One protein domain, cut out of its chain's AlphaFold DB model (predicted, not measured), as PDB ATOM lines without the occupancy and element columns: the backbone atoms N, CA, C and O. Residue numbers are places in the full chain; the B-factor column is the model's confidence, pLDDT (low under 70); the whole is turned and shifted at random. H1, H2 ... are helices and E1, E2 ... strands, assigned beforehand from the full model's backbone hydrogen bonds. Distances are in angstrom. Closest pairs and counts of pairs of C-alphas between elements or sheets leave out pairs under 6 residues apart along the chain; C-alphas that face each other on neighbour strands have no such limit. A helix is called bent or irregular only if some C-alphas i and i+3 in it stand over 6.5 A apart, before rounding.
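This is residues 24 to 67, 111 to 160 and 237 to 271 of the 271 residues of the protein "Large exoprotein involved in heme utilization or adhesion of ShlA/HecA/FhaA family" of Orrella dioscoreae (UniProt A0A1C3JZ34). The chain is wound in stacked turns, a three-sided solenoid of parallel strands: E1, E2 and E3 make one turn, E4 and E5 the next, the long bent E6 another, and E7 with E8 a further one. A last layer begins with residues 238 to 239, paired parallel with residues 135 to 136 of E7, and goes on with E9 beside E8; the helices H2 and H3 pack at that end of the stack, and H1 lies in a loop between E7 and E8, over E6. The printed part has 129 residues, with three named helices and nine named strands: along the chain come the strands E1 to E7, the helix H1, the strands E8 and E9, and the helices H2 and H3; the nine strands form one branched, twisted sheet whose neighbour pairs are parallel, and the class is mixed, helices and strands. The whole is compact, with a radius of gyration of the C-alphas of 13.4 A and spans of 40 by 34 by 29 A.

Find C-alpha 24 at (155.327, 95.822, 89.705), where E1, residues 24 to 27, begins; it is 9.9 A long. E2, residues 31 to 36, runs 16.1 A, and E3, residues 40 to 43, 9.9 A. E4, residues 45 to 56, is 16.3 A from first to last C-alpha and bends by 126 degrees at residue 50; E5, residues 60 to 63, is 9.9 A. After the cut, look at C-alpha 113 at (159.905, 104.128, 94.449): here E6, residues 113 to 132, begins, bends by 159 degrees at residue 120, and ends 9.9 A from its start. E7, residues 135 to 137, is 5.9 A, H1, residues 140 to 144, 6.3 A, and E8, residues 149 to 158, 20.1 A, with a bend of 103 degrees at residue 153. After the second cut come E9, residues 243 to 246, 10.0 A, then H2, residues 249 to 256, 10.4 A, and H3, residues 260 to 268, 12.3 A, ending at C-alpha 268 at (166.824, 116.028, 102.515).

Start at E1, which is parallel to E4, with N 26 and O 46 at 2.9 A. E2 is on the same side of E4, parallel to it, with N 34 and O 53 at 2.8 A. E3 is parallel to E5 at 5 degrees, with N 42 and O 61 at 2.8 A. On the other side of E4 is E6, parallel, with N 115 and O 47 at 2.8 A. The pairing is staggered: E5 is beside residues 129 to 132 of E6, parallel, with N 62 and O 130 at 2.9 A. On the other side of E6 are E7, with N 116 and O 137 at 2.8 A, and E8, with N 125 and O 151 at 2.8 A, both parallel to it. E9 is parallel to E8, with N 150 and O 243 at 2.8 A. H1 is on the sheet, over E6, at a height of 8.0 A; the closest C-alphas are those of Asp 118 and Ala 142, 4.7 A apart. H2 is on the sheet at a height of 8.2 A and runs along E8, at 6 degrees on the local plane; the closest C-alphas are those of Thr 154 and Gln 252, 5.2 A apart. H3 is on the sheet at a height of 7.4 A, on the same face as H1. H2 and H3 only just touch, with 3 pairs of C-alphas within 8 A, the closest those of Glu 249 and Ala 260 at 5.7 A; they run the same way at a steep tilt of 56 degrees. H1 is apart from both. In H1, H2 and H3 every O i to N i+4 pair is within hydrogen-bond range.

The two C-alphas farthest apart, those of Gly 29 and Gly 257, are 40.0 A from each other. Residues 68 to 110 are not printed, with 11.0 A between C-alphas 67 and 111, and residues 161 to 236 are not printed, with 8.0 A between C-alphas 160 and 237. Of the links that are printed whole, each is tight. The mean pLDDT of the printed part is 80.6; look for values under 70 at residues 24 to 29, 65 to 67, 160 and 261 to 271, the last of these the chain's last residue.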
ATOM      1  N   THR A  24     156.222  95.167  90.677       49.44
ATOM      2  CA  THR A  24     155.327  95.822  89.705       49.44
ATOM      3  C   THR A  24     156.018  97.059  89.136       49.44
ATOM      4  O   THR A  24     156.245  98.020  89.864       49.44
ATOM      5  N   ASN A  25     156.359  97.047  87.844       45.16
ATOM      6  CA  ASN A  25     156.930  98.210  87.159       45.16
ATOM      7  C   ASN A  25     155.871  98.869  86.270       45.16
ATOM      8  O   ASN A  25     155.384  98.249  85.323       45.16
ATOM      9  N   VAL A  26     155.527 100.121  86.561       66.81
ATOM     10  CA  VAL A  26     154.628 100.927  85.728       66.81
ATOM     11  C   VAL A  26     155.452 102.033  85.093       66.81
ATOM     12  O   VAL A  26     155.903 102.944  85.779       66.81
ATOM     13  N   THR A  27     155.645 101.954  83.778       62.69
ATOM     14  CA  THR A  27     156.348 102.985  83.011       62.69
ATOM     15  C   THR A  27     155.350 103.730  82.135       62.69
ATOM     16  O   THR A  27     154.778 103.145  81.215       62.69
ATOM     17  N   ALA A  28     155.134 105.012  82.419       67.44
ATOM     18  CA  ALA A  28     154.345 105.898  81.571       67.44
ATOM     19  C   ALA A  28     155.282 106.822  80.781       67.44
ATOM     20  O   ALA A  28     156.241 107.351  81.331       67.44
ATOM     21  N   GLY A  29     155.023 107.008  79.483       60.47
ATOM     22  CA  GLY A  29     155.924 107.768  78.605       60.47
ATOM     23  C   GLY A  29     156.039 109.255  78.960       60.47
ATOM     24  O   GLY A  29     157.128 109.805  78.893       60.47
ATOM     25  N   ASN A  30     154.936 109.877  79.387       77.38
ATOM     26  CA  ASN A  30     154.901 111.301  79.741       77.38
ATOM     27  C   ASN A  30     154.444 111.502  81.187       77.38
ATOM     28  O   ASN A  30     155.187 112.029  82.000       77.38
ATOM     29  N   VAL A  31     153.233 111.060  81.532       81.44
ATOM     30  CA  VAL A  31     152.653 111.311  82.857       81.44
ATOM     31  C   VAL A  31     152.205 110.005  83.496       81.44
ATOM     32  O   VAL A  31     151.426 109.260  82.900       81.44
ATOM     33  N   LEU A  32     152.645 109.758  84.729       84.75
ATOM     34  CA  LEU A  32     152.055 108.757  85.612       84.75
ATOM     35  C   LEU A  32     151.093 109.460  86.571       84.75
ATOM     36  O   LEU A  32     151.527 110.165  87.477       84.75
ATOM     37  N   ALA A  33     149.793 109.256  86.362       83.50
ATOM     38  CA  ALA A  33     148.750 109.747  87.252       83.50
ATOM     39  C   ALA A  33     148.303 108.636  88.218       83.50
ATOM     40  O   ALA A  33     147.837 107.581  87.785       83.50
ATOM     41  N   LEU A  34     148.425 108.879  89.520       82.69
ATOM     42  CA  LEU A  34     147.959 108.011  90.598       82.69
ATOM     43  C   LEU A  34     146.834 108.732  91.336       82.69
ATOM     44  O   LEU A  34     147.058 109.775  91.939       82.69
ATOM     45  N   GLN A  35     145.621 108.191  91.303       85.81
ATOM     46  CA  GLN A  35     144.493 108.770  92.024       85.81
ATOM     47  C   GLN A  35     143.834 107.706  92.894       85.81
ATOM     48  O   GLN A  35     143.394 106.672  92.395       85.81
ATOM     49  N   SER A  36     143.753 107.968  94.195       82.69
ATOM     50  CA  SER A  36     143.071 107.115  95.161       82.69
ATOM     51  C   SER A  36     142.272 107.971  96.131       82.69
ATOM     52  O   SER A  36     142.780 108.949  96.667       82.69
ATOM     53  N   GLY A  37     141.017 107.599  96.386       80.12
ATOM     54  CA  GLY A  37     140.191 108.255  97.406       80.12
ATOM     55  C   GLY A  37     140.501 107.808  98.840       80.12
ATOM     56  O   GLY A  37     140.008 108.421  99.779       80.12
ATOM     57  N   GLY A  38     141.290 106.745  99.013       86.25
ATOM     58  CA  GLY A  38     141.646 106.176 100.313       86.25
ATOM     59  C   GLY A  38     143.147 105.941 100.429       86.25
ATOM     60  O   GLY A  38     143.944 106.678  99.848       86.25
ATOM     61  N   ASP A  39     143.534 104.909 101.171       87.50
ATOM     62  CA  ASP A  39     144.941 104.554 101.347       87.50
ATOM     63  C   ASP A  39     145.539 103.955 100.061       87.50
ATOM     64  O   ASP A  39     144.882 103.220  99.321       87.50
ATOM     65  N   THR A  40     146.808 104.259  99.796       85.06
ATOM     66  CA  THR A  40     147.589 103.727  98.675       85.06
ATOM     67  C   THR A  40     148.856 103.080  99.205       85.06
ATOM     68  O   THR A  40     149.587 103.669  99.996       85.06
ATOM     69  N   THR A  41     149.137 101.854  98.768       84.12
ATOM     70  CA  THR A  41     150.333 101.110  99.170       84.12
ATOM     71  C   THR A  41     151.079 100.613  97.941       84.12
ATOM     72  O   THR A  41     150.522  99.898  97.112       84.12
ATOM     73  N   LEU A  42     152.358 100.963  97.856       82.62
ATOM     74  CA  LEU A  42     153.323 100.490  96.874       82.62
ATOM     75  C   LEU A  42     154.337  99.622  97.627       82.62
ATOM     76  O   LEU A  42     155.175 100.126  98.370       82.62
ATOM     77  N   ARG A  43     154.222  98.303  97.477       79.81
ATOM     78  CA  ARG A  43     155.119  97.311  98.085       79.81
ATOM     79  C   ARG A  43     155.793  96.534  96.977       79.81
ATOM     80  O   ARG A  43     155.102  95.845  96.233       79.81
ATOM     81  N   GLY A  44     157.108  96.667  96.846       73.12
ATOM     82  CA  GLY A  44     157.800  96.152  95.667       73.12
ATOM     83  C   GLY A  44     157.156  96.671  94.378       73.12
ATOM     84  O   GLY A  44     156.907  95.892  93.456       73.12
ATOM     85  N   ALA A  45     156.886  97.982  94.302       76.56
ATOM     86  CA  ALA A  45     156.521  98.629  93.043       76.56
ATOM     87  C   ALA A  45     157.434  99.818  92.685       76.56
ATOM     88  O   ALA A  45     157.785 100.634  93.541       76.56
ATOM     89  N   VAL A  46     157.756  99.951  91.395       78.94
ATOM     90  CA  VAL A  46     158.414 101.135  90.830       78.94
ATOM     91  C   VAL A  46     157.474 101.791  89.824       78.94
ATOM     92  O   VAL A  46     157.059 101.171  88.845       78.94
ATOM     93  N   GLY A  47     157.129 103.050  90.073       81.88
ATOM     94  CA  GLY A  47     156.439 103.900  89.105       81.88
ATOM     95  C   GLY A  47     157.441 104.838  88.451       81.88
ATOM     96  O   GLY A  47     158.126 105.566  89.163       81.88
ATOM     97  N   GLN A  48     157.540 104.834  87.124       83.25
ATOM     98  CA  GLN A  48     158.451 105.702  86.379       83.25
ATOM     99  C   GLN A  48     157.709 106.467  85.280       83.25
ATOM    100  O   GLN A  48     156.969 105.871  84.496       83.25
ATOM    101  N   ALA A  49     157.927 107.777  85.207       84.38
ATOM    102  CA  ALA A  49     157.422 108.642  84.141       84.38
ATOM    103  C   ALA A  49     158.243 109.927  84.046       84.38
ATOM    104  O   ALA A  49     159.027 110.203  84.947       84.38
ATOM    105  N   ASP A  50     158.055 110.720  82.990       87.44
ATOM    106  CA  ASP A  50     158.652 112.058  82.928       87.44
ATOM    107  C   ASP A  50     158.079 112.975  84.023       87.44
ATOM    108  O   ASP A  50     158.831 113.612  84.756       87.44
ATOM    109  N   GLN A  51     156.762 112.929  84.226       86.94
ATOM    110  CA  GLN A  51     156.071 113.613  85.311       86.94
ATOM    111  C   GLN A  51     155.218 112.636  86.128       86.94
ATOM    112  O   GLN A  51     154.517 111.783  85.575       86.94
ATOM    113  N   ILE A  52     155.223 112.781  87.454       90.38
ATOM    114  CA  ILE A  52     154.357 112.003  88.351       90.38
ATOM    115  C   ILE A  52     153.338 112.934  89.001       90.38
ATOM    116  O   ILE A  52     153.709 113.885  89.680       90.38
ATOM    117  N   LEU A  53     152.051 112.637  88.824       86.81
ATOM    118  CA  LEU A  53     150.959 113.285  89.542       86.81
ATOM    119  C   LEU A  53     150.308 112.248  90.446       86.81
ATOM    120  O   LEU A  53     149.778 111.256  89.956       86.81
ATOM    121  N   ALA A  54     150.314 112.470  91.753       88.31
ATOM    122  CA  ALA A  54     149.656 111.581  92.696       88.31
ATOM    123  C   ALA A  54     148.701 112.360  93.599       88.31
ATOM    124  O   ALA A  54     149.065 113.381  94.168       88.31
ATOM    125  N   SER A  55     147.476 111.863  93.740       90.56
ATOM    126  CA  SER A  55     146.474 112.368  94.671       90.56
ATOM    127  C   SER A  55     145.914 111.193  95.460       90.56
ATOM    128  O   SER A  55     145.255 110.308  94.906       90.56
ATOM    129  N   VAL A  56     146.226 111.156  96.751       90.38
ATOM    130  CA  VAL A  56     145.864 110.077  97.671       90.38
ATOM    131  C   VAL A  56     145.044 110.676  98.804       90.38
ATOM    132  O   VAL A  56     145.553 111.465  99.589       90.38
ATOM    133  N   GLY A  57     143.768 110.311  98.906       83.62
ATOM    134  CA  GLY A  57     142.870 110.836  99.937       83.62
ATOM    135  C   GLY A  57     143.218 110.366 101.354       83.62
ATOM    136  O   GLY A  57     142.972 111.093 102.313       83.62
ATOM    137  N   GLY A  58     143.797 109.169 101.486       90.75
ATOM    138  CA  GLY A  58     144.249 108.591 102.752       90.75
ATOM    139  C   GLY A  58     145.768 108.644 102.921       90.75
ATOM    140  O   GLY A  58     146.412 109.651 102.636       90.75
ATOM    141  N   ASN A  59     146.341 107.545 103.398       89.50
ATOM    142  CA  ASN A  59     147.772 107.375 103.623       89.50
ATOM    143  C   ASN A  59     148.476 106.834 102.375       89.50
ATOM    144  O   ASN A  59     147.935 105.985 101.666       89.50
ATOM    145  N   LEU A  60     149.710 107.267 102.145       89.88
ATOM    146  CA  LEU A  60     150.590 106.750 101.105       89.88
ATOM    147  C   LEU A  60     151.748 105.979 101.748       89.88
ATOM    148  O   LEU A  60     152.553 106.545 102.482       89.88
ATOM    149  N   LEU A  61     151.858 104.690 101.440       87.44
ATOM    150  CA  LEU A  61     152.951 103.834 101.892       87.44
ATOM    151  C   LEU A  61     153.795 103.380 100.701       87.44
ATOM    152  O   LEU A  61     153.278 102.711  99.809       87.44
ATOM    153  N   LEU A  62     155.091 103.686 100.715       84.56
ATOM    154  CA  LEU A  62     156.077 103.086  99.821       84.56
ATOM    155  C   LEU A  62     157.025 102.237 100.658       84.56
ATOM    156  O   LEU A  62     157.756 102.757 101.500       84.56
ATOM    157  N   GLU A  63     157.058 100.939 100.397       81.75
ATOM    158  CA  GLU A  63     157.875 100.002 101.159       81.75
ATOM    159  C   GLU A  63     158.628  99.061 100.226       81.75
ATOM    160  O   GLU A  63     158.044  98.371  99.382       81.75
ATOM    161  N   SER A  64     159.949  99.047 100.359       76.00
ATOM    162  CA  SER A  64     160.794  98.045  99.720       76.00
ATOM    163  C   SER A  64     160.685  96.725 100.470       76.00
ATOM    164  O   SER A  64     160.794  96.683 101.691       76.00
ATOM    165  N   GLN A  65     160.483  95.638  99.733       68.75
ATOM    166  CA  GLN A  65     160.458  94.293 100.303       68.75
ATOM    167  C   GLN A  65     161.885  93.738 100.347       68.75
ATOM    168  O   GLN A  65     162.659  93.918  99.406       68.75
ATOM    169  N   GLN A  66     162.236  93.068 101.443       61.12
ATOM    170  CA  GLN A  66     163.460  92.274 101.508       61.12
ATOM    171  C   GLN A  66     163.173  90.900 100.900       61.12
ATOM    172  O   GLN A  66     162.282  90.190 101.373       61.12
ATOM    173  N   ASP A  67     163.941  90.508  99.887       52.34
ATOM    174  CA  ASP A  67     163.967  89.118  99.447       52.34
ATOM    175  C   ASP A  67     164.712  88.313 100.509       52.34
ATOM    176  O   ASP A  67     165.844  88.646 100.874       52.34
ATOM    177  N   GLN A 111     164.516  98.450  95.006       75.88
ATOM    178  CA  GLN A 111     163.969  99.539  95.801       75.88
ATOM    179  C   GLN A 111     162.630 100.018  95.228       75.88
ATOM    180  O   GLN A 111     162.575 100.463  94.081       75.88
ATOM    181  N   THR A 112     161.575  99.966  96.040       80.81
ATOM    182  CA  THR A 112     160.281 100.590  95.747       80.81
ATOM    183  C   THR A 112     160.473 102.090  95.595       80.81
ATOM    184  O   THR A 112     161.162 102.725  96.400       80.81
ATOM    185  N   GLY A 113     159.829 102.686  94.597       86.06
ATOM    186  CA  GLY A 113     159.905 104.128  94.449       86.06
ATOM    187  C   GLY A 113     159.064 104.722  93.337       86.06
ATOM    188  O   GLY A 113     158.596 104.031  92.433       86.06
ATOM    189  N   LEU A 114     158.907 106.037  93.407       86.75
ATOM    190  CA  LEU A 114     158.349 106.865  92.346       86.75
ATOM    191  C   LEU A 114     159.496 107.651  91.717       86.75
ATOM    192  O   LEU A 114     160.174 108.402  92.410       86.75
ATOM    193  N   LYS A 115     159.743 107.444  90.425       88.12
ATOM    194  CA  LYS A 115     160.860 108.026  89.678       88.12
ATOM    195  C   LYS A 115     160.336 108.931  88.567       88.12
ATOM    196  O   LYS A 115     159.952 108.447  87.502       88.12
ATOM    197  N   ALA A 116     160.306 110.227  88.838       87.75
ATOM    198  CA  ALA A 116     160.016 111.263  87.860       87.75
ATOM    199  C   ALA A 116     161.255 111.593  87.005       87.75
ATOM    200  O   ALA A 116     162.397 111.394  87.431       87.75
ATOM    201  N   GLY A 117     161.022 112.094  85.797       87.75
ATOM    202  CA  GLY A 117     162.025 112.660  84.902       87.75
ATOM    203  C   GLY A 117     162.138 114.165  85.109       87.75
ATOM    204  O   GLY A 117     162.211 114.631  86.251       87.75
ATOM    205  N   ASP A 118     162.157 114.908  84.004       90.12
ATOM    206  CA  ASP A 118     162.341 116.363  84.003       90.12
ATOM    207  C   ASP A 118     161.050 117.103  84.358       90.12
ATOM    208  O   ASP A 118     161.107 118.209  84.884       90.12
ATOM    209  N   GLY A 119     159.891 116.470  84.164       86.81
ATOM    210  CA  GLY A 119     158.594 117.001  84.583       86.81
ATOM    211  C   GLY A 119     158.374 117.039  86.103       86.81
ATOM    212  O   GLY A 119     157.419 117.673  86.556       86.81
ATOM    213  N   GLY A 120     159.236 116.388  86.892       90.12
ATOM    214  CA  GLY A 120     159.160 116.373  88.354       90.12
ATOM    215  C   GLY A 120     157.962 115.602  88.913       90.12
ATOM    216  O   GLY A 120     157.291 114.830  88.217       90.12
ATOM    217  N   PHE A 121     157.703 115.777  90.206       91.56
ATOM    218  CA  PHE A 121     156.573 115.139  90.882       91.56
ATOM    219  C   PHE A 121     155.681 116.145  91.604       91.56
ATOM    220  O   PHE A 121     156.153 117.048  92.282       91.56
ATOM    221  N   LEU A 122     154.373 115.930  91.507       92.38
ATOM    222  CA  LEU A 122     153.326 116.642  92.230       92.38
ATOM    223  C   LEU A 122     152.508 115.601  92.989       92.38
ATOM    224  O   LEU A 122     151.679 114.900  92.406       92.38
ATOM    225  N   ILE A 123     152.773 115.462  94.282       93.75
ATOM    226  CA  ILE A 123     152.165 114.438  95.132       93.75
ATOM    227  C   ILE A 123     151.377 115.140  96.239       93.75
ATOM    228  O   ILE A 123     151.950 115.901  97.012       93.75
ATOM    229  N   ASP A 124     150.075 114.878  96.327       93.81
ATOM    230  CA  ASP A 124     149.210 115.304  97.428       93.81
ATOM    231  C   ASP A 124     148.657 114.080  98.166       93.81
ATOM    232  O   ASP A 124     148.042 113.193  97.566       93.81
ATOM    233  N   VAL A 125     148.895 114.029  99.475       94.31
ATOM    234  CA  VAL A 125     148.495 112.937 100.366       94.31
ATOM    235  C   VAL A 125     147.704 113.515 101.530       94.31
ATOM    236  O   VAL A 125     148.235 114.273 102.343       94.31
ATOM    237  N   GLY A 126     146.425 113.163 101.632       89.50
ATOM    238  CA  GLY A 126     145.533 113.636 102.689       89.50
ATOM    239  C   GLY A 126     146.015 113.257 104.092       89.50
ATOM    240  O   GLY A 126     145.939 114.071 105.009       89.50
ATOM    241  N   GLY A 127     146.536 112.038 104.243       92.56
ATOM    242  CA  GLY A 127     147.012 111.480 105.506       92.56
ATOM    243  C   GLY A 127     148.535 111.448 105.636       92.56
ATOM    244  O   GLY A 127     149.240 112.421 105.376       92.56
ATOM    245  N   ASN A 128     149.054 110.316 106.101       91.06
ATOM    246  CA  ASN A 128     150.477 110.098 106.303       91.06
ATOM    247  C   ASN A 128     151.164 109.581 105.030       91.06
ATOM    248  O   ASN A 128     150.669 108.657 104.387       91.06
ATOM    249  N   THR A 129     152.349 110.111 104.730       90.38
ATOM    250  CA  THR A 129     153.293 109.524 103.776       90.38
ATOM    251  C   THR A 129     154.372 108.768 104.544       90.38
ATOM    252  O   THR A 129     155.080 109.357 105.360       90.38
ATOM    253  N   THR A 130     154.522 107.471 104.287       89.12
ATOM    254  CA  THR A 130     155.561 106.623 104.884       89.12
ATOM    255  C   THR A 130     156.478 106.054 103.800       89.12
ATOM    256  O   THR A 130     156.012 105.398 102.868       89.12
ATOM    257  N   LEU A 131     157.787 106.264 103.959       86.38
ATOM    258  CA  LEU A 131     158.850 105.696 103.129       86.38
ATOM    259  C   LEU A 131     159.682 104.704 103.949       86.38
ATOM    260  O   LEU A 131     160.307 105.100 104.930       86.38
ATOM    261  N   ILE A 132     159.691 103.428 103.555       83.44
ATOM    262  CA  ILE A 132     160.471 102.359 104.196       83.44
ATOM    263  C   ILE A 132     161.403 101.724 103.161       83.44
ATOM    264  O   ILE A 132     160.964 101.038 102.235       83.44
ATOM    265  N   GLY A 133     162.700 101.981 103.311       73.69
ATOM    266  CA  GLY A 133     163.743 101.720 102.320       73.69
ATOM    267  C   GLY A 133     163.369 102.132 100.895       73.69
ATOM    268  O   GLY A 133     163.726 101.402  99.978       73.69
ATOM    269  N   SER A 134     162.608 103.209 100.693       82.88
ATOM    270  CA  SER A 134     161.976 103.578  99.417       82.88
ATOM    271  C   SER A 134     162.221 105.043  99.052       82.88
ATOM    272  O   SER A 134     162.538 105.867  99.912       82.88
ATOM    273  N   VAL A 135     162.108 105.367  97.760       85.31
ATOM    274  CA  VAL A 135     162.466 106.700  97.245       85.31
ATOM    275  C   VAL A 135     161.366 107.348  96.421       85.31
ATOM    276  O   VAL A 135     160.687 106.694  95.631       85.31
ATOM    277  N   ILE A 136     161.236 108.662  96.563       86.50
ATOM    278  CA  ILE A 136     160.532 109.516  95.604       86.50
ATOM    279  C   ILE A 136     161.604 110.387  94.963       86.50
ATOM    280  O   ILE A 136     162.136 111.278  95.613       86.50
ATOM    281  N   SER A 137     161.969 110.101  93.721       87.38
ATOM    282  CA  SER A 137     163.071 110.779  93.046       87.38
ATOM    283  C   SER A 137     162.630 111.468  91.764       87.38
ATOM    284  O   SER A 137     161.696 111.012  91.108       87.38
ATOM    285  N   SER A 138     163.349 112.510  91.363       87.00
ATOM    286  CA  SER A 138     163.204 113.174  90.062       87.00
ATOM    287  C   SER A 138     164.551 113.283  89.344       87.00
ATOM    288  O   SER A 138     165.592 112.935  89.909       87.00
ATOM    289  N   SER A 139     164.562 113.834  88.129       86.75
ATOM    290  CA  SER A 139     165.811 114.296  87.524       86.75
ATOM    291  C   SER A 139     166.351 115.551  88.222       86.75
ATOM    292  O   SER A 139     165.627 116.254  88.933       86.75
ATOM    293  N   GLN A 140     167.630 115.856  87.986       82.75
ATOM    294  CA  GLN A 140     168.256 117.093  88.459       82.75
ATOM    295  C   GLN A 140     167.604 118.338  87.842       82.75
ATOM    296  O   GLN A 140     167.538 119.375  88.494       82.75
ATOM    297  N   GLN A 141     167.119 118.235  86.602       80.94
ATOM    298  CA  GLN A 141     166.451 119.337  85.915       80.94
ATOM    299  C   GLN A 141     165.166 119.724  86.653       80.94
ATOM    300  O   GLN A 141     164.978 120.893  86.965       80.94
ATOM    301  N   ALA A 142     164.357 118.739  87.056       84.69
ATOM    302  CA  ALA A 142     163.149 118.976  87.844       84.69
ATOM    303  C   ALA A 142     163.430 119.637  89.206       84.69
ATOM    304  O   ALA A 142     162.642 120.461  89.667       84.69
ATOM    305  N   VAL A 143     164.563 119.303  89.839       81.25
ATOM    306  CA  VAL A 143     165.015 119.956  91.080       81.25
ATOM    307  C   VAL A 143     165.347 121.427  90.821       81.25
ATOM    308  O   VAL A 143     164.870 122.303  91.538       81.25
ATOM    309  N   VAL A 144     166.149 121.701  89.786       83.19
ATOM    310  CA  VAL A 144     166.577 123.061  89.417       83.19
ATOM    311  C   VAL A 144     165.387 123.929  89.013       83.19
ATOM    312  O   VAL A 144     165.316 125.093  89.404       83.19
ATOM    313  N   ASP A 145     164.437 123.350  88.285       87.62
ATOM    314  CA  ASP A 145     163.234 124.031  87.808       87.62
ATOM    315  C   ASP A 145     162.143 124.138  88.891       87.62
ATOM    316  O   ASP A 145     161.113 124.776  88.673       87.62
ATOM    317  N   GLY A 146     162.357 123.546  90.075       86.50
ATOM    318  CA  GLY A 146     161.426 123.615  91.204       86.50
ATOM    319  C   GLY A 146     160.107 122.873  90.966       86.50
ATOM    320  O   GLY A 146     159.073 123.267  91.500       86.50
ATOM    321  N   LEU A 147     160.128 121.808  90.161       89.25
ATOM    322  CA  LEU A 147     158.939 121.050  89.744       89.25
ATOM    323  C   LEU A 147     158.545 119.937  90.725       89.25
ATOM    324  O   LEU A 147     157.543 119.252  90.528       89.25
ATOM    325  N   ASN A 148     159.329 119.763  91.788       87.62
ATOM    326  CA  ASN A 148     159.107 118.771  92.828       87.62
ATOM    327  C   ASN A 148     158.297 119.358  93.983       87.62
ATOM    328  O   ASN A 148     158.758 120.260  94.687       87.62
ATOM    329  N   HIS A 149     157.111 118.802  94.205       92.38
ATOM    330  CA  HIS A 149     156.209 119.189  95.275       92.38
ATOM    331  C   HIS A 149     155.558 117.960  95.923       92.38
ATOM    332  O   HIS A 149     154.870 117.176  95.264       92.38
ATOM    333  N   LEU A 150     155.732 117.824  97.236       91.38
ATOM    334  CA  LEU A 150     155.053 116.839  98.075       91.38
ATOM    335  C   LEU A 150     154.258 117.567  99.163       91.38
ATOM    336  O   LEU A 150     154.845 118.171 100.050       91.38
ATOM    337  N   SER A 151     152.935 117.454  99.131       92.88
ATOM    338  CA  SER A 151     152.029 117.884 100.199       92.88
ATOM    339  C   SER A 151     151.509 116.648 100.925       92.88
ATOM    340  O   SER A 151     150.938 115.751 100.307       92.88
ATOM    341  N   THR A 152     151.721 116.566 102.235       90.88
ATOM    342  CA  THR A 152     151.279 115.437 103.062       90.88
ATOM    343  C   THR A 152     150.743 115.926 104.403       90.88
ATOM    344  O   THR A 152     151.099 117.007 104.863       90.88
ATOM    345  N   GLY A 153     149.879 115.156 105.060       89.19
ATOM    346  CA  GLY A 153     149.490 115.430 106.446       89.19
ATOM    347  C   GLY A 153     150.695 115.278 107.372       89.19
ATOM    348  O   GLY A 153     151.159 116.245 107.964       89.19
ATOM    349  N   THR A 154     151.255 114.071 107.420       87.19
ATOM    350  CA  THR A 154     152.493 113.752 108.155       87.19
ATOM    351  C   THR A 154     153.466 112.979 107.264       87.19
ATOM    352  O   THR A 154     153.064 112.419 106.243       87.19
ATOM    353  N   LEU A 155     154.747 112.940 107.629       87.75
ATOM    354  CA  LEU A 155     155.818 112.277 106.889       87.75
ATOM    355  C   LEU A 155     156.651 111.387 107.815       87.75
ATOM    356  O   LEU A 155     157.175 111.837 108.835       87.75
ATOM    357  N   ARG A 156     156.839 110.126 107.433       86.19
ATOM    358  CA  ARG A 156     157.739 109.188 108.104       86.19
ATOM    359  C   ARG A 156     158.723 108.607 107.096       86.19
ATOM    360  O   ARG A 156     158.321 108.128 106.042       86.19
ATOM    361  N   VAL A 157     160.003 108.622 107.447       83.88
ATOM    362  CA  VAL A 157     161.096 108.105 106.616       83.88
ATOM    363  C   VAL A 157     161.907 107.121 107.452       83.88
ATOM    364  O   VAL A 157     162.344 107.455 108.554       83.88
ATOM    365  N   GLU A 158     162.072 105.901 106.952       78.81
ATOM    366  CA  GLU A 158     162.758 104.808 107.635       78.81
ATOM    367  C   GLU A 158     163.638 104.024 106.656       78.81
ATOM    368  O   GLU A 158     163.198 103.648 105.573       78.81
ATOM    369  N   ASP A 159     164.888 103.762 107.030       78.12
ATOM    370  CA  ASP A 159     165.818 102.966 106.227       78.12
ATOM    371  C   ASP A 159     165.660 101.467 106.520       78.12
ATOM    372  O   ASP A 159     165.386 101.063 107.652       78.12
ATOM    373  N   ILE A 160     165.934 100.616 105.530       67.12
ATOM    374  CA  ILE A 160     165.988  99.161 105.720       67.12
ATOM    375  C   ILE A 160     167.435  98.719 105.934       67.12
ATOM    376  O   ILE A 160     168.299  98.969 105.097       67.12
ATOM    377  N   SER A 237     166.034 105.505 102.572       79.62
ATOM    378  CA  SER A 237     164.826 106.203 102.144       79.62
ATOM    379  C   SER A 237     165.095 107.684 101.936       79.62
ATOM    380  O   SER A 237     165.870 108.299 102.675       79.62
ATOM    381  N   GLY A 238     164.436 108.274 100.947       80.56
ATOM    382  CA  GLY A 238     164.660 109.676 100.617       80.56
ATOM    383  C   GLY A 238     163.657 110.236  99.624       80.56
ATOM    384  O   GLY A 238     162.967 109.503  98.911       80.56
ATOM    385  N   ILE A 239     163.586 111.561  99.598       85.25
ATOM    386  CA  ILE A 239     162.799 112.329  98.637       85.25
ATOM    387  C   ILE A 239     163.777 113.279  97.951       85.25
ATOM    388  O   ILE A 239     164.546 113.947  98.642       85.25
ATOM    389  N   SER A 240     163.779 113.327  96.618       83.00
ATOM    390  CA  SER A 240     164.576 114.308  95.875       83.00
ATOM    391  C   SER A 240     164.217 115.727  96.307       83.00
ATOM    392  O   SER A 240     163.069 116.011  96.651       83.00
ATOM    393  N   GLU A 241     165.208 116.616  96.267       79.81
ATOM    394  CA  GLU A 241     165.047 118.014  96.661       79.81
ATOM    395  C   GLU A 241     163.838 118.667  95.981       79.81
ATOM    396  O   GLU A 241     163.568 118.471  94.795       79.81
ATOM    397  N   GLY A 242     163.094 119.447  96.755       80.88
ATOM    398  CA  GLY A 242     161.853 120.058  96.315       80.88
ATOM    399  C   GLY A 242     161.108 120.696  97.473       80.88
ATOM    400  O   GLY A 242     161.602 120.765  98.602       80.88
ATOM    401  N   VAL A 243     159.895 121.154  97.192       86.00
ATOM    402  CA  VAL A 243     158.999 121.681  98.216       86.00
ATOM    403  C   VAL A 243     158.294 120.508  98.885       86.00
ATOM    404  O   VAL A 243     157.571 119.755  98.235       86.00
ATOM    405  N   ILE A 244     158.501 120.348 100.188       86.50
ATOM    406  CA  ILE A 244     157.794 119.355 100.993       86.50
ATOM    407  C   ILE A 244     156.991 120.104 102.057       86.50
ATOM    408  O   ILE A 244     157.555 120.752 102.939       86.50
ATOM    409  N   GLU A 245     155.671 120.009 101.967       86.94
ATOM    410  CA  GLU A 245     154.710 120.606 102.886       86.94
ATOM    411  C   GLU A 245     154.133 119.525 103.809       86.94
ATOM    412  O   GLU A 245     153.559 118.531 103.357       86.94
ATOM    413  N   ILE A 246     154.279 119.728 105.120       88.00
ATOM    414  CA  ILE A 246     153.668 118.898 106.162       88.00
ATOM    415  C   ILE A 246     152.534 119.716 106.778       88.00
ATOM    416  O   ILE A 246     152.784 120.698 107.472       88.00
ATOM    417  N   ARG A 247     151.290 119.322 106.503       92.25
ATOM    418  CA  ARG A 247     150.084 120.080 106.876       92.25
ATOM    419  C   ARG A 247     149.651 119.856 108.326       92.25
ATOM    420  O   ARG A 247     148.981 120.711 108.896       92.25
ATOM    421  N   ASP A 248     150.018 118.722 108.921       88.00
ATOM    422  CA  ASP A 248     149.696 118.366 110.304       88.00
ATOM    423  C   ASP A 248     150.965 118.306 111.165       88.00
ATOM    424  O   ASP A 248     151.537 117.248 111.433       88.00
ATOM    425  N   GLU A 249     151.419 119.473 111.619       84.81
ATOM    426  CA  GLU A 249     152.608 119.584 112.472       84.81
ATOM    427  C   GLU A 249     152.420 118.916 113.843       84.81
ATOM    428  O   GLU A 249     153.370 118.358 114.402       84.81
ATOM    429  N   ALA A 250     151.201 118.948 114.388       81.38
ATOM    430  CA  ALA A 250     150.888 118.345 115.681       81.38
ATOM    431  C   ALA A 250     150.923 116.812 115.592       81.38
ATOM    432  O   ALA A 250     151.558 116.153 116.422       81.38
ATOM    433  N   GLY A 251     150.309 116.244 114.551       81.81
ATOM    434  CA  GLY A 251     150.406 114.823 114.236       81.81
ATOM    435  C   GLY A 251     151.838 114.398 113.921       81.81
ATOM    436  O   GLY A 251     152.261 113.326 114.350       81.81
ATOM    437  N   GLN A 252     152.623 115.249 113.255       79.69
ATOM    438  CA  GLN A 252     154.025 114.969 112.937       79.69
ATOM    439  C   GLN A 252     154.875 114.784 114.199       79.69
ATOM    440  O   GLN A 252     155.619 113.802 114.308       79.69
ATOM    441  N   GLN A 253     154.727 115.688 115.171       79.31
ATOM    442  CA  GLN A 253     155.416 115.598 116.458       79.31
ATOM    443  C   GLN A 253     154.955 114.385 117.265       79.31
ATOM    444  O   GLN A 253     155.788 113.691 117.845       79.31
ATOM    445  N   ALA A 254     153.658 114.081 117.269       77.38
ATOM    446  CA  ALA A 254     153.139 112.901 117.955       77.38
ATOM    447  C   ALA A 254     153.642 111.587 117.329       77.38
ATOM    448  O   ALA A 254     153.928 110.630 118.048       77.38
ATOM    449  N   LEU A 255     153.771 111.540 115.999       80.19
ATOM    450  CA  LEU A 255     154.162 110.344 115.256       80.19
ATOM    451  C   LEU A 255     155.671 110.079 115.307       80.19
ATOM    452  O   LEU A 255     156.095 108.930 115.413       80.19
ATOM    453  N   THR A 256     156.483 111.130 115.185       77.12
ATOM    454  CA  THR A 256     157.940 111.004 115.005       77.12
ATOM    455  C   THR A 256     158.759 111.541 116.175       77.12
ATOM    456  O   THR A 256     159.969 111.324 116.221       77.12
ATOM    457  N   GLY A 257     158.131 112.257 117.111       79.00
ATOM    458  CA  GLY A 257     158.822 113.011 118.157       79.00
ATOM    459  C   GLY A 257     159.585 114.234 117.636       79.00
ATOM    460  O   GLY A 257     160.312 114.853 118.407       79.00
ATOM    461  N   LYS A 258     159.451 114.566 116.344       77.31
ATOM    462  CA  LYS A 258     160.172 115.644 115.657       77.31
ATOM    463  C   LYS A 258     159.200 116.652 115.062       77.31
ATOM    464  O   LYS A 258     158.104 116.298 114.628       77.31
ATOM    465  N   SER A 259     159.618 117.909 114.994       79.19
ATOM    466  CA  SER A 259     158.884 118.933 114.246       79.19
ATOM    467  C   SER A 259     158.900 118.658 112.736       79.19
ATOM    468  O   SER A 259     159.730 117.893 112.226       79.19
ATOM    469  N   ALA A 260     158.000 119.311 111.994       72.88
ATOM    470  CA  ALA A 260     158.011 119.270 110.533       72.88
ATOM    471  C   ALA A 260     159.376 119.712 109.976       72.88
ATOM    472  O   ALA A 260     159.973 118.997 109.177       72.88
ATOM    473  N   ALA A 261     159.935 120.809 110.496       68.00
ATOM    474  CA  ALA A 261     161.245 121.327 110.098       68.00
ATOM    475  C   ALA A 261     162.399 120.326 110.317       68.00
ATOM    476  O   ALA A 261     163.249 120.153 109.444       68.00
ATOM    477  N   GLU A 262     162.424 119.621 111.451       69.06
ATOM    478  CA  GLU A 262     163.439 118.591 111.720       69.06
ATOM    479  C   GLU A 262     163.274 117.359 110.826       69.06
ATOM    480  O   GLU A 262     164.260 116.756 110.397       69.06
ATOM    481  N   THR A 263     162.028 116.987 110.528       68.19
ATOM    482  CA  THR A 263     161.724 115.876 109.619       68.19
ATOM    483  C   THR A 263     162.234 116.187 108.215       68.19
ATOM    484  O   THR A 263     162.930 115.363 107.621       68.19
ATOM    485  N   LEU A 264     161.971 117.403 107.729       66.62
ATOM    486  CA  LEU A 264     162.433 117.907 106.437       66.62
ATOM    487  C   LEU A 264     163.961 117.902 106.328       66.62
ATOM    488  O   LEU A 264     164.504 117.381 105.356       66.62
ATOM    489  N   ALA A 265     164.658 118.390 107.358       62.62
ATOM    490  CA  ALA A 265     166.120 118.375 107.394       62.62
ATOM    491  C   ALA A 265     166.694 116.948 107.323       62.62
ATOM    492  O   ALA A 265     167.701 116.714 106.656       62.62
ATOM    493  N   SER A 266     166.044 115.976 107.974       60.62
ATOM    494  CA  SER A 266     166.477 114.575 107.922       60.62
ATOM    495  C   SER A 266     166.136 113.858 106.613       60.62
ATOM    496  O   SER A 266     166.875 112.961 106.224       60.62
ATOM    497  N   ALA A 267     165.058 114.261 105.934       57.72
ATOM    498  CA  ALA A 267     164.632 113.682 104.661       57.72
ATOM    499  C   ALA A 267     165.453 114.202 103.465       57.72
ATOM    500  O   ALA A 267     165.664 113.460 102.512       57.72
ATOM    501  N   ALA A 268     165.945 115.446 103.534       50.34
ATOM    502  CA  ALA A 268     166.824 116.028 102.515       50.34
ATOM    503  C   ALA A 268     168.276 115.522 102.617       50.34
ATOM    504  O   ALA A 268     168.949 115.365 101.608       50.34
ATOM    505  N   ALA A 269     168.767 115.216 103.824       40.09
ATOM    506  CA  ALA A 269     170.137 114.729 104.035       40.09
ATOM    507  C   ALA A 269     170.352 113.248 103.654       40.09
ATOM    508  O   ALA A 269     171.475 112.740 103.750       40.09
ATOM    509  N   SER A 270     169.285 112.523 103.300       39.94
ATOM    510  CA  SER A 270     169.339 111.095 102.976       39.94
ATOM    511  C   SER A 270     169.219 110.761 101.489       39.94
ATOM    512  O   SER A 270     169.441 109.590 101.161       39.94
ATOM    513  N   ALA A 271     168.921 111.756 100.641       35.88
ATOM    514  CA  ALA A 271     168.834 111.653  99.183       35.88
ATOM    515  C   ALA A 271     170.205 111.737  98.490       35.88
ATOM    516  O   ALA A 271     171.096 112.452  99.005       35.88
TER     517      ALA A 271